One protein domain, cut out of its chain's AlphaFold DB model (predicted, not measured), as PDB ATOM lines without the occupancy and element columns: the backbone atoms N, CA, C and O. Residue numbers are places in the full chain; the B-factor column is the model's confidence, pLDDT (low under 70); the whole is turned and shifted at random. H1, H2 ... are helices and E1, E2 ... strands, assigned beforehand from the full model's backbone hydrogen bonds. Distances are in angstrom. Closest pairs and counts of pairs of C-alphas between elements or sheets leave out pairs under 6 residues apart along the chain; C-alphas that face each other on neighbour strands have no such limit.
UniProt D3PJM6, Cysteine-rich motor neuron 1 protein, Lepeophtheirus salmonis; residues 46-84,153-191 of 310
ATOM      1  N   TYR A  46     182.254 144.499 161.983       93.00
ATOM      2  CA  TYR A  46     181.982 145.520 162.989       93.00
ATOM      3  C   TYR A  46     183.113 146.550 163.051       93.00
ATOM      4  O   TYR A  46     184.290 146.257 162.840       93.00
ATOM      5  N   THR A  47     182.735 147.768 163.408       93.94
ATOM      6  CA  THR A  47     183.620 148.849 163.832       93.94
ATOM      7  C   THR A  47     183.018 149.537 165.054       93.94
ATOM      8  O   THR A  47     182.008 149.085 165.579       93.94
ATOM      9  N   THR A  48     183.609 150.624 165.528       90.81
ATOM     10  CA  THR A  48     183.066 151.405 166.637       90.81
ATOM     11  C   THR A  48     182.309 152.630 166.149       90.81
ATOM     12  O   THR A  48     182.593 153.169 165.079       90.81
ATOM     13  N   ASP A  49     181.362 153.098 166.957       88.69
ATOM     14  CA  ASP A  49     180.700 154.384 166.761       88.69
ATOM     15  C   ASP A  49     181.692 155.566 166.711       88.69
ATOM     16  O   ASP A  49     182.892 155.431 166.958       88.69
ATOM     17  N   ALA A  50     181.176 156.763 166.417       88.50
ATOM     18  CA  ALA A  50     181.974 157.992 166.371       88.50
ATOM     19  C   ALA A  50     182.694 158.313 167.699       88.50
ATOM     20  O   ALA A  50     183.656 159.081 167.710       88.50
ATOM     21  N   CYS A  51     182.237 157.734 168.812       87.62
ATOM     22  CA  CYS A  51     182.850 157.872 170.127       87.62
ATOM     23  C   CYS A  51     183.866 156.774 170.461       87.62
ATOM     24  O   CYS A  51     184.540 156.877 171.487       87.62
ATOM     25  N   GLY A  52     184.000 155.747 169.621       87.31
ATOM     26  CA  GLY A  52     184.855 154.597 169.881       87.31
ATOM     27  C   GLY A  52     184.310 153.640 170.947       87.31
ATOM     28  O   GLY A  52     185.080 152.838 171.466       87.31
ATOM     29  N   CYS A  53     183.030 153.741 171.327       86.06
ATOM     30  CA  CYS A  53     182.481 153.014 172.476       86.06
ATOM     31  C   CYS A  53     181.694 151.767 172.064       86.06
ATOM     32  O   CYS A  53     181.952 150.680 172.580       86.06
ATOM     33  N   CYS A  54     180.707 151.925 171.178       85.62
ATOM     34  CA  CYS A  54     179.785 150.849 170.837       85.62
ATOM     35  C   CYS A  54     180.105 150.207 169.489       85.62
ATOM     36  O   CYS A  54     180.427 150.930 168.544       85.62
ATOM     37  N   PRO A  55     179.979 148.872 169.370       89.00
ATOM     38  CA  PRO A  55     180.104 148.200 168.089       89.00
ATOM     39  C   PRO A  55     178.943 148.597 167.169       89.00
ATOM     40  O   PRO A  55     177.775 148.515 167.542       89.00
ATOM     41  N   ILE A  56     179.276 149.009 165.954       92.31
ATOM     42  CA  ILE A  56     178.368 149.315 164.848       92.31
ATOM     43  C   ILE A  56     178.864 148.599 163.590       92.31
ATOM     44  O   ILE A  56     179.969 148.066 163.566       92.31
ATOM     45  N   CYS A  57     178.086 148.598 162.514       94.56
ATOM     46  CA  CYS A  57     178.558 148.030 161.254       94.56
ATOM     47  C   CYS A  57     179.581 148.934 160.567       94.56
ATOM     48  O   CYS A  57     179.337 150.133 160.388       94.56
ATOM     49  N   ALA A  58     180.691 148.341 160.127       96.56
ATOM     50  CA  ALA A  58     181.587 148.988 159.180       96.56
ATOM     51  C   ALA A  58     180.850 149.214 157.853       96.56
ATOM     52  O   ALA A  58     179.979 148.424 157.474       96.56
ATOM     53  N   LYS A  59     181.174 150.297 157.151       97.50
ATOM     54  CA  LYS A  59     180.550 150.645 155.870       97.50
ATOM     55  C   LYS A  59     181.185 149.854 154.731       97.50
ATOM     56  O   LYS A  59     182.409 149.849 154.598       97.50
ATOM     57  N   GLY A  60     180.350 149.193 153.933       96.25
ATOM     58  CA  GLY A  60     180.765 148.454 152.745       96.25
ATOM     59  C   GLY A  60     181.012 149.374 151.550       96.25
ATOM     60  O   GLY A  60     180.941 150.592 151.662       96.25
ATOM     61  N   VAL A  61     181.310 148.795 150.388       96.50
ATOM     62  CA  VAL A  61     181.499 149.553 149.137       96.50
ATOM     63  C   VAL A  61     180.231 150.344 148.791       96.50
ATOM     64  O   VAL A  61     179.124 149.845 148.965       96.50
ATOM     65  N   ASP A  62     180.408 151.576 148.310       95.62
ATOM     66  CA  ASP A  62     179.372 152.551 147.932       95.62
ATOM     67  C   ASP A  62     178.489 153.094 149.065       95.62
ATOM     68  O   ASP A  62     177.744 154.063 148.845       95.62
ATOM     69  N   ASP A  63     178.611 152.545 150.275       96.94
ATOM     70  CA  ASP A  63     177.921 153.053 151.452       96.94
ATOM     71  C   ASP A  63     178.359 154.482 151.776       96.94
ATOM     72  O   ASP A  63     179.508 154.892 151.583       96.94
ATOM     73  N   THR A  64     177.415 155.247 152.323       96.69
ATOM     74  CA  THR A  64     177.682 156.600 152.814       96.69
ATOM     75  C   THR A  64     178.593 156.545 154.040       96.69
ATOM     76  O   THR A  64     178.320 155.804 154.984       96.69
ATOM     77  N   CYS A  65     179.641 157.365 154.040       96.94
ATOM     78  CA  CYS A  65     180.640 157.451 155.106       96.94
ATOM     79  C   CYS A  65     180.983 158.908 155.445       96.94
ATOM     80  O   CYS A  65     180.552 159.840 154.764       96.94
ATOM     81  N   GLY A  66     181.781 159.122 156.491       94.31
ATOM     82  CA  GLY A  66     182.281 160.454 156.832       94.31
ATOM     83  C   GLY A  66     181.273 161.291 157.620       94.31
ATOM     84  O   GLY A  66     180.712 160.821 158.610       94.31
ATOM     85  N   GLY A  67     181.086 162.553 157.231       92.00
ATOM     86  CA  GLY A  67     180.417 163.546 158.070       92.00
ATOM     87  C   GLY A  67     181.269 163.976 159.275       92.00
ATOM     88  O   GLY A  67     182.385 163.470 159.471       92.00
ATOM     89  N   PRO A  68     180.753 164.899 160.106       89.50
ATOM     90  CA  PRO A  68     181.485 165.408 161.260       89.50
ATOM     91  C   PRO A  68     181.803 164.252 162.206       89.50
ATOM     92  O   PRO A  68     180.914 163.472 162.547       89.50
ATOM     93  N   PHE A  69     183.074 164.114 162.588       88.69
ATOM     94  CA  PHE A  69     183.573 163.019 163.436       88.69
ATOM     95  C   PHE A  69     183.227 161.605 162.935       88.69
ATOM     96  O   PHE A  69     183.092 160.689 163.738       88.69
ATOM     97  N   ARG A  70     183.073 161.414 161.617       90.88
ATOM     98  CA  ARG A  70     182.690 160.121 161.020       90.88
ATOM     99  C   ARG A  70     181.331 159.599 161.507       90.88
ATOM    100  O   ARG A  70     181.093 158.398 161.549       90.88
ATOM    101  N   THR A  71     180.412 160.499 161.849       91.69
ATOM    102  CA  THR A  71     179.050 160.155 162.301       91.69
ATOM    103  C   THR A  71     178.230 159.370 161.278       91.69
ATOM    104  O   THR A  71     177.344 158.617 161.672       91.69
ATOM    105  N   ALA A  72     178.528 159.487 159.982       94.44
ATOM    106  CA  ALA A  72     177.911 158.643 158.963       94.44
ATOM    107  C   ALA A  72     178.527 157.237 158.893       94.44
ATOM    108  O   ALA A  72     177.936 156.358 158.275       94.44
ATOM    109  N   GLY A  73     179.668 157.006 159.546       94.12
ATOM    110  CA  GLY A  73     180.337 155.716 159.680       94.12
ATOM    111  C   GLY A  73     181.723 155.668 159.038       94.12
ATOM    112  O   GLY A  73     182.090 156.501 158.199       94.12
ATOM    113  N   ASN A  74     182.478 154.642 159.430       96.06
ATOM    114  CA  ASN A  74     183.804 154.337 158.907       96.06
ATOM    115  C   ASN A  74     183.720 153.222 157.862       96.06
ATOM    116  O   ASN A  74     183.019 152.233 158.071       96.06
ATOM    117  N   CYS A  75     184.471 153.367 156.771       97.62
ATOM    118  CA  CYS A  75     184.622 152.309 155.775       97.62
ATOM    119  C   CYS A  75     185.374 151.107 156.343       97.62
ATOM    120  O   CYS A  75     186.266 151.282 157.178       97.62
ATOM    121  N   ASP A  76     184.996 149.920 155.875       97.25
ATOM    122  CA  ASP A  76     185.591 148.644 156.263       97.25
ATOM    123  C   ASP A  76     187.063 148.511 155.830       97.25
ATOM    124  O   ASP A  76     187.607 149.350 155.101       97.25
ATOM    125  N   VAL A  77     187.722 147.452 156.297       95.69
ATOM    126  CA  VAL A  77     189.118 147.145 155.983       95.69
ATOM    127  C   VAL A  77     189.331 147.086 154.470       95.69
ATOM    128  O   VAL A  77     188.599 146.437 153.726       95.69
ATOM    129  N   GLY A  78     190.375 147.773 154.000       95.62
ATOM    130  CA  GLY A  78     190.710 147.843 152.573       95.62
ATOM    131  C   GLY A  78     189.867 148.837 151.767       95.62
ATOM    132  O   GLY A  78     190.081 148.965 150.558       95.62
ATOM    133  N   LEU A  79     188.965 149.574 152.418       97.38
ATOM    134  CA  LEU A  79     188.197 150.663 151.821       97.38
ATOM    135  C   LEU A  79     188.668 152.026 152.345       97.38
ATOM    136  O   LEU A  79     189.257 152.142 153.421       97.38
ATOM    137  N   SER A  80     188.368 153.074 151.585       97.00
ATOM    138  CA  SER A  80     188.608 154.465 151.970       97.00
ATOM    139  C   SER A  80     187.346 155.293 151.756       97.00
ATOM    140  O   SER A  80     186.621 155.097 150.780       97.00
ATOM    141  N   CYS A  81     187.088 156.235 152.661       96.56
ATOM    142  CA  CYS A  81     185.990 157.179 152.530       96.56
ATOM    143  C   CYS A  81     186.394 158.314 151.592       96.56
ATOM    144  O   CYS A  81     187.290 159.103 151.896       96.56
ATOM    145  N   VAL A  82     185.726 158.400 150.446       93.56
ATOM    146  CA  VAL A  82     185.993 159.398 149.413       93.56
ATOM    147  C   VAL A  82     184.923 160.476 149.469       93.56
ATOM    148  O   VAL A  82     183.749 160.223 149.191       93.56
ATOM    149  N   LYS A  83     185.335 161.694 149.813       91.00
ATOM    150  CA  LYS A  83     184.493 162.891 149.847       91.00
ATOM    151  C   LYS A  83     184.807 163.745 148.627       91.00
ATOM    152  O   LYS A  83     185.972 163.991 148.319       91.00
ATOM    153  N   LYS A  84     183.771 164.196 147.928       86.81
ATOM    154  CA  LYS A  84     183.885 165.076 146.758       86.81
ATOM    155  C   LYS A  84     183.168 166.383 147.059       86.81
ATOM    156  O   LYS A  84     182.184 166.372 147.795       86.81
ATOM    157  N   THR A 153     187.921 172.060 155.998       76.19
ATOM    158  CA  THR A 153     186.773 172.488 156.808       76.19
ATOM    159  C   THR A 153     185.457 172.072 156.157       76.19
ATOM    160  O   THR A 153     184.561 171.575 156.845       76.19
ATOM    161  N   TYR A 154     185.338 172.217 154.834       79.25
ATOM    162  CA  TYR A 154     184.173 171.730 154.090       79.25
ATOM    163  C   TYR A 154     184.042 170.211 154.218       79.25
ATOM    164  O   TYR A 154     182.981 169.681 154.569       79.25
ATOM    165  N   PHE A 155     185.143 169.491 153.999       84.88
ATOM    166  CA  PHE A 155     185.096 168.037 154.014       84.88
ATOM    167  C   PHE A 155     184.907 167.431 155.406       84.88
ATOM    168  O   PHE A 155     184.367 166.327 155.517       84.88
ATOM    169  N   PHE A 156     185.253 168.150 156.478       84.56
ATOM    170  CA  PHE A 156     184.928 167.723 157.839       84.56
ATOM    171  C   PHE A 156     183.423 167.466 158.011       84.56
ATOM    172  O   PHE A 156     183.039 166.467 158.609       84.56
ATOM    173  N   ASN A 157     182.573 168.317 157.431       85.12
ATOM    174  CA  ASN A 157     181.116 168.173 157.509       85.12
ATOM    175  C   ASN A 157     180.522 167.354 156.354       85.12
ATOM    176  O   ASN A 157     179.333 167.040 156.374       85.12
ATOM    177  N   SER A 158     181.328 167.009 155.349       87.94
ATOM    178  CA  SER A 158     180.843 166.365 154.131       87.94
ATOM    179  C   SER A 158     180.701 164.858 154.295       87.94
ATOM    180  O   SER A 158     181.559 164.176 154.867       87.94
ATOM    181  N   LEU A 159     179.621 164.338 153.723       92.81
ATOM    182  CA  LEU A 159     179.454 162.912 153.493       92.81
ATOM    183  C   LEU A 159     180.325 162.475 152.310       92.81
ATOM    184  O   LEU A 159     180.591 163.241 151.384       92.81
ATOM    185  N   GLY A 160     180.769 161.231 152.355       94.06
ATOM    186  CA  GLY A 160     181.506 160.575 151.289       94.06
ATOM    187  C   GLY A 160     180.901 159.223 150.955       94.06
ATOM    188  O   GLY A 160     179.831 158.856 151.450       94.06
ATOM    189  N   ARG A 161     181.614 158.471 150.122       96.19
ATOM    190  CA  ARG A 161     181.304 157.076 149.811       96.19
ATOM    191  C   ARG A 161     182.528 156.203 149.992       96.19
ATOM    192  O   ARG A 161     183.642 156.633 149.693       96.19
ATOM    193  N   CYS A 162     182.318 154.986 150.464       97.75
ATOM    194  CA  CYS A 162     183.393 154.017 150.587       97.75
ATOM    195  C   CYS A 162     183.757 153.447 149.219       97.75
ATOM    196  O   CYS A 162     182.923 152.836 148.557       97.75
ATOM    197  N   LEU A 163     185.013 153.615 148.812       96.75
ATOM    198  CA  LEU A 163     185.576 152.992 147.615       96.75
ATOM    199  C   LEU A 163     186.711 152.048 148.001       96.75
ATOM    200  O   LEU A 163     187.291 152.168 149.083       96.75
ATOM    201  N   ASN A 164     187.059 151.131 147.099       96.94
ATOM    202  CA  ASN A 164     188.253 150.307 147.267       96.94
ATOM    203  C   ASN A 164     189.484 151.199 147.417       96.94
ATOM    204  O   ASN A 164     189.642 152.165 146.669       96.94
ATOM    205  N   LYS A 165     190.395 150.848 148.328       93.94
ATOM    206  CA  LYS A 165     191.575 151.672 148.615       93.94
ATOM    207  C   LYS A 165     192.377 152.026 147.359       93.94
ATOM    208  O   LYS A 165     192.679 153.188 147.141       93.94
ATOM    209  N   THR A 166     192.619 151.066 146.463       92.88
ATOM    210  CA  THR A 166     193.338 151.313 145.197       92.88
ATOM    211  C   THR A 166     192.612 152.293 144.268       92.88
ATOM    212  O   THR A 166     193.251 153.097 143.586       92.88
ATOM    213  N   GLU A 167     191.280 152.239 144.230       92.50
ATOM    214  CA  GLU A 167     190.462 153.167 143.446       92.50
ATOM    215  C   GLU A 167     190.507 154.571 144.057       92.50
ATOM    216  O   GLU A 167     190.756 155.544 143.348       92.50
ATOM    217  N   ALA A 168     190.362 154.668 145.380       91.25
ATOM    218  CA  ALA A 168     190.459 155.920 146.120       91.25
ATOM    219  C   ALA A 168     191.846 156.577 145.974       91.25
ATOM    220  O   ALA A 168     191.940 157.767 145.677       91.25
ATOM    221  N   ASP A 169     192.924 155.800 146.086       89.12
ATOM    222  CA  ASP A 169     194.303 156.279 145.927       89.12
ATOM    223  C   ASP A 169     194.562 156.807 144.506       89.12
ATOM    224  O   ASP A 169     195.275 157.796 144.306       89.12
ATOM    225  N   SER A 170     193.927 156.196 143.501       86.56
ATOM    226  CA  SER A 170     194.016 156.645 142.106       86.56
ATOM    227  C   SER A 170     193.370 158.019 141.882       86.56
ATOM    228  O   SER A 170     193.776 158.739 140.967       86.56
ATOM    229  N   LEU A 171     192.399 158.410 142.716       81.75
ATOM    230  CA  LEU A 171     191.794 159.747 142.679       81.75
ATOM    231  C   LEU A 171     192.751 160.812 143.230       81.75
ATOM    232  O   LEU A 171     192.833 161.896 142.659       81.75
ATOM    233  N   MET A 172     193.537 160.482 144.260       70.50
ATOM    234  CA  MET A 172     194.550 161.380 144.839       70.50
ATOM    235  C   MET A 172     195.739 161.625 143.898       70.50
ATOM    236  O   MET A 172     196.332 162.704 143.901       70.50
ATOM    237  N   GLY A 173     196.090 160.637 143.066       58.28
ATOM    238  CA  GLY A 173     197.212 160.719 142.120       58.28
ATOM    239  C   GLY A 173     197.007 161.684 140.943       58.28
ATOM    240  O   GLY A 173     197.955 161.966 140.211       58.28
ATOM    241  N   ARG A 174     195.790 162.206 140.750       52.47
ATOM    242  CA  ARG A 174     195.425 163.145 139.678       52.47
ATOM    243  C   ARG A 174     195.028 164.504 140.260       52.47
ATOM    244  O   ARG A 174     193.859 164.854 140.225       52.47
ATOM    245  N   SER A 175     195.993 165.266 140.785       52.16
ATOM    246  CA  SER A 175     195.865 166.711 141.081       52.16
ATOM    247  C   SER A 175     194.513 167.151 141.677       52.16
ATOM    248  O   SER A 175     193.933 168.141 141.232       52.16
ATOM    249  N   SER A 176     193.962 166.400 142.635       54.38
ATOM    250  CA  SER A 176     192.550 166.524 143.002       54.38
ATOM    251  C   SER A 176     192.325 167.602 144.054       54.38
ATOM    252  O   SER A 176     192.026 167.330 145.217       54.38
ATOM    253  N   ALA A 177     192.432 168.855 143.632       59.72
ATOM    254  CA  ALA A 177     191.711 169.911 144.313       59.72
ATOM    255  C   ALA A 177     190.206 169.559 144.231       59.72
ATOM    256  O   ALA A 177     189.683 169.320 143.150       59.72
ATOM    257  N   GLY A 178     189.532 169.399 145.373       74.75
ATOM    258  CA  GLY A 178     188.104 169.045 145.436       74.75
ATOM    259  C   GLY A 178     187.747 167.579 145.734       74.75
ATOM    260  O   GLY A 178     186.561 167.243 145.761       74.75
ATOM    261  N   VAL A 179     188.730 166.718 146.023       84.38
ATOM    262  CA  VAL A 179     188.500 165.371 146.581       84.38
ATOM    263  C   VAL A 179     189.316 165.203 147.858       84.38
ATOM    264  O   VAL A 179     190.504 165.517 147.876       84.38
ATOM    265  N   GLN A 180     188.697 164.669 148.911       88.88
ATOM    266  CA  GLN A 180     189.391 164.208 150.110       88.88
ATOM    267  C   GLN A 180     189.208 162.701 150.263       88.88
ATOM    268  O   GLN A 180     188.085 162.195 150.240       88.88
ATOM    269  N   VAL A 181     190.320 161.998 150.451       92.38
ATOM    270  CA  VAL A 181     190.329 160.574 150.783       92.38
ATOM    271  C   VAL A 181     190.718 160.419 152.245       92.38
ATOM    272  O   VAL A 181     191.770 160.889 152.672       92.38
ATOM    273  N   GLU A 182     189.854 159.767 153.009       93.06
ATOM    274  CA  GLU A 182     190.119 159.361 154.382       93.06
ATOM    275  C   GLU A 182     190.244 157.841 154.427       93.06
ATOM    276  O   GLU A 182     189.377 157.130 153.921       93.06
ATOM    277  N   ASP A 183     191.297 157.329 155.059       94.75
ATOM    278  CA  ASP A 183     191.428 155.889 155.265       94.75
ATOM    279  C   ASP A 183     190.231 155.338 156.065       94.75
ATOM    280  O   ASP A 183     189.750 155.958 157.035       94.75
ATOM    281  N   GLY A 184     189.762 154.157 155.648       93.56
ATOM    282  CA  GLY A 184     188.873 153.311 156.435       93.56
ATOM    283  C   GLY A 184     189.568 152.754 157.678       93.56
ATOM    284  O   GLY A 184     190.631 153.220 158.095       93.56
ATOM    285  N   ILE A 185     188.941 151.770 158.310       94.69
ATOM    286  CA  ILE A 185     189.525 151.112 159.481       94.69
ATOM    287  C   ILE A 185     190.704 150.217 159.089       94.69
ATOM    288  O   ILE A 185     190.736 149.646 157.999       94.69
ATOM    289  N   SER A 186     191.694 150.121 159.979       90.81
ATOM    290  CA  SER A 186     192.837 149.219 159.798       90.81
ATOM    291  C   SER A 186     192.472 147.773 160.106       90.81
ATOM    292  O   SER A 186     192.976 146.868 159.450       90.81
ATOM    293  N   ASP A 187     191.586 147.589 161.083       89.81
ATOM    294  CA  ASP A 187     191.186 146.308 161.639       89.81
ATOM    295  C   ASP A 187     189.686 146.337 161.947       89.81
ATOM    296  O   ASP A 187     189.120 147.393 162.251       89.81
ATOM    297  N   SER A 188     189.051 145.172 161.877       89.31
ATOM    298  CA  SER A 188     187.622 144.999 162.117       89.31
ATOM    299  C   SER A 188     187.340 143.660 162.784       89.31
ATOM    300  O   SER A 188     187.957 142.648 162.442       89.31
ATOM    301  N   ASP A 189     186.356 143.634 163.678       88.06
ATOM    302  CA  ASP A 189     185.827 142.378 164.205       88.06
ATOM    303  C   ASP A 189     184.862 141.760 163.188       88.06
ATOM    304  O   ASP A 189     184.102 142.465 162.523       88.06
ATOM    305  N   THR A 190     184.864 140.435 163.054       88.94
ATOM    306  CA  THR A 190     183.968 139.745 162.116       88.94
ATOM    307  C   THR A 190     182.512 139.831 162.581       88.94
ATOM    308  O   THR A 190     182.197 139.500 163.726       88.94
ATOM    309  N   ALA A 191     181.613 140.214 161.675       86.06
ATOM    310  CA  ALA A 191     180.171 140.238 161.892       86.06
ATOM    311  C   ALA A 191     179.458 139.187 161.020       86.06
ATOM    312  O   ALA A 191     179.869 138.943 159.883       86.06
TER     313      ALA A 191
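AT A GLANCE: This is residues 46 to 84 and 153 to 191 of the 310 residues of the protein "Cysteine-rich motor neuron 1 protein" of Lepeophtheirus salmonis (UniProt D3PJM6). A strongly twisted sheet of four strands, E3, E5, E4 and E6, makes the body, with helix H2 packed on one face and the short helix H1 on the opposite face. A small hairpin, E1 and E2, sits apart from this sheet toward one end of the longest axis. The printed part has 78 residues, with two named helices and six named strands in the order E1, E2, E3, E4, H1, E5, H2, E6; the sheet, in the order E3, E5, E4, E6, is antiparallel and the class is mixed. The whole is compact, with a radius of gyration of the C-alphas of 12.0 A and spans of 37 by 25 by 17 A.

HOW THE PARTS SIT: Start with E1, residues 46 to 48, and E2, residues 55 to 57: they form an antiparallel hairpin, with N 47 and O 56 at 2.8 A. E2 is apart from E3, residues 64 to 66, an edge strand. Beside E3 find its antiparallel neighbour E5, residues 159 to 164, with N 160 and O 65 at 2.8 A. The pairing of E5 is staggered: residues 159 to 161 pair with E3, and 161 to 164 with E4, residues 79 to 84. E4 and E5 are antiparallel at 138 degrees, with N 82 and O 161 at 2.8 A. E6, residues 179 to 183, is the other edge strand, antiparallel to E4 at 157 degrees, with N 81 and O 182 at 2.8 A. H1, residues 153 to 157, is on the sheet at a height of 8.7 A, only just over E4 with 3 of its C-alphas; their closest C-alphas, Lys 83 and Phe 155, are 6.6 A apart. H2, residues 165 to 172, is on the opposite face at a height of 8.2 A, over E4 and only just over E6 with 3 of its C-alphas; it runs along the strands, at 25 degrees to E4 on the local plane. The closest C-alphas of H2 and E6, Ala 168 and Val 181, are 6.6 A apart. E5, H2 and E6 form a split strand-helix-strand unit, two strands running the same way with E4 between them, and its crossover is right-handed. In H2 every O i to N i+4 pair is within hydrogen-bond range; in H1 0 of 1 is, beside 1 of 2 O i to N i+3 pairs.

IN THESE COORDINATES: Find C-alpha 46 at (181.982, 145.520, 162.989), where E1 begins. E4 runs 15.9 A from C-alpha 79 at (188.197, 150.663, 151.821), E5 16.6 A, H2 10.8 A, and E6 13.2 A to C-alpha 183 at (191.428, 155.889, 155.265).

THE WHOLE: The C-alphas farthest apart, Cys 54 and Ser 175, are 37.4 A apart. Residues 85 to 152 are not printed, and C-alphas 84 and 153 are 12.8 A apart across the cut. The link from E3 to E4, 12 residues, is long. Residues 173 to 177 have pLDDT under 70.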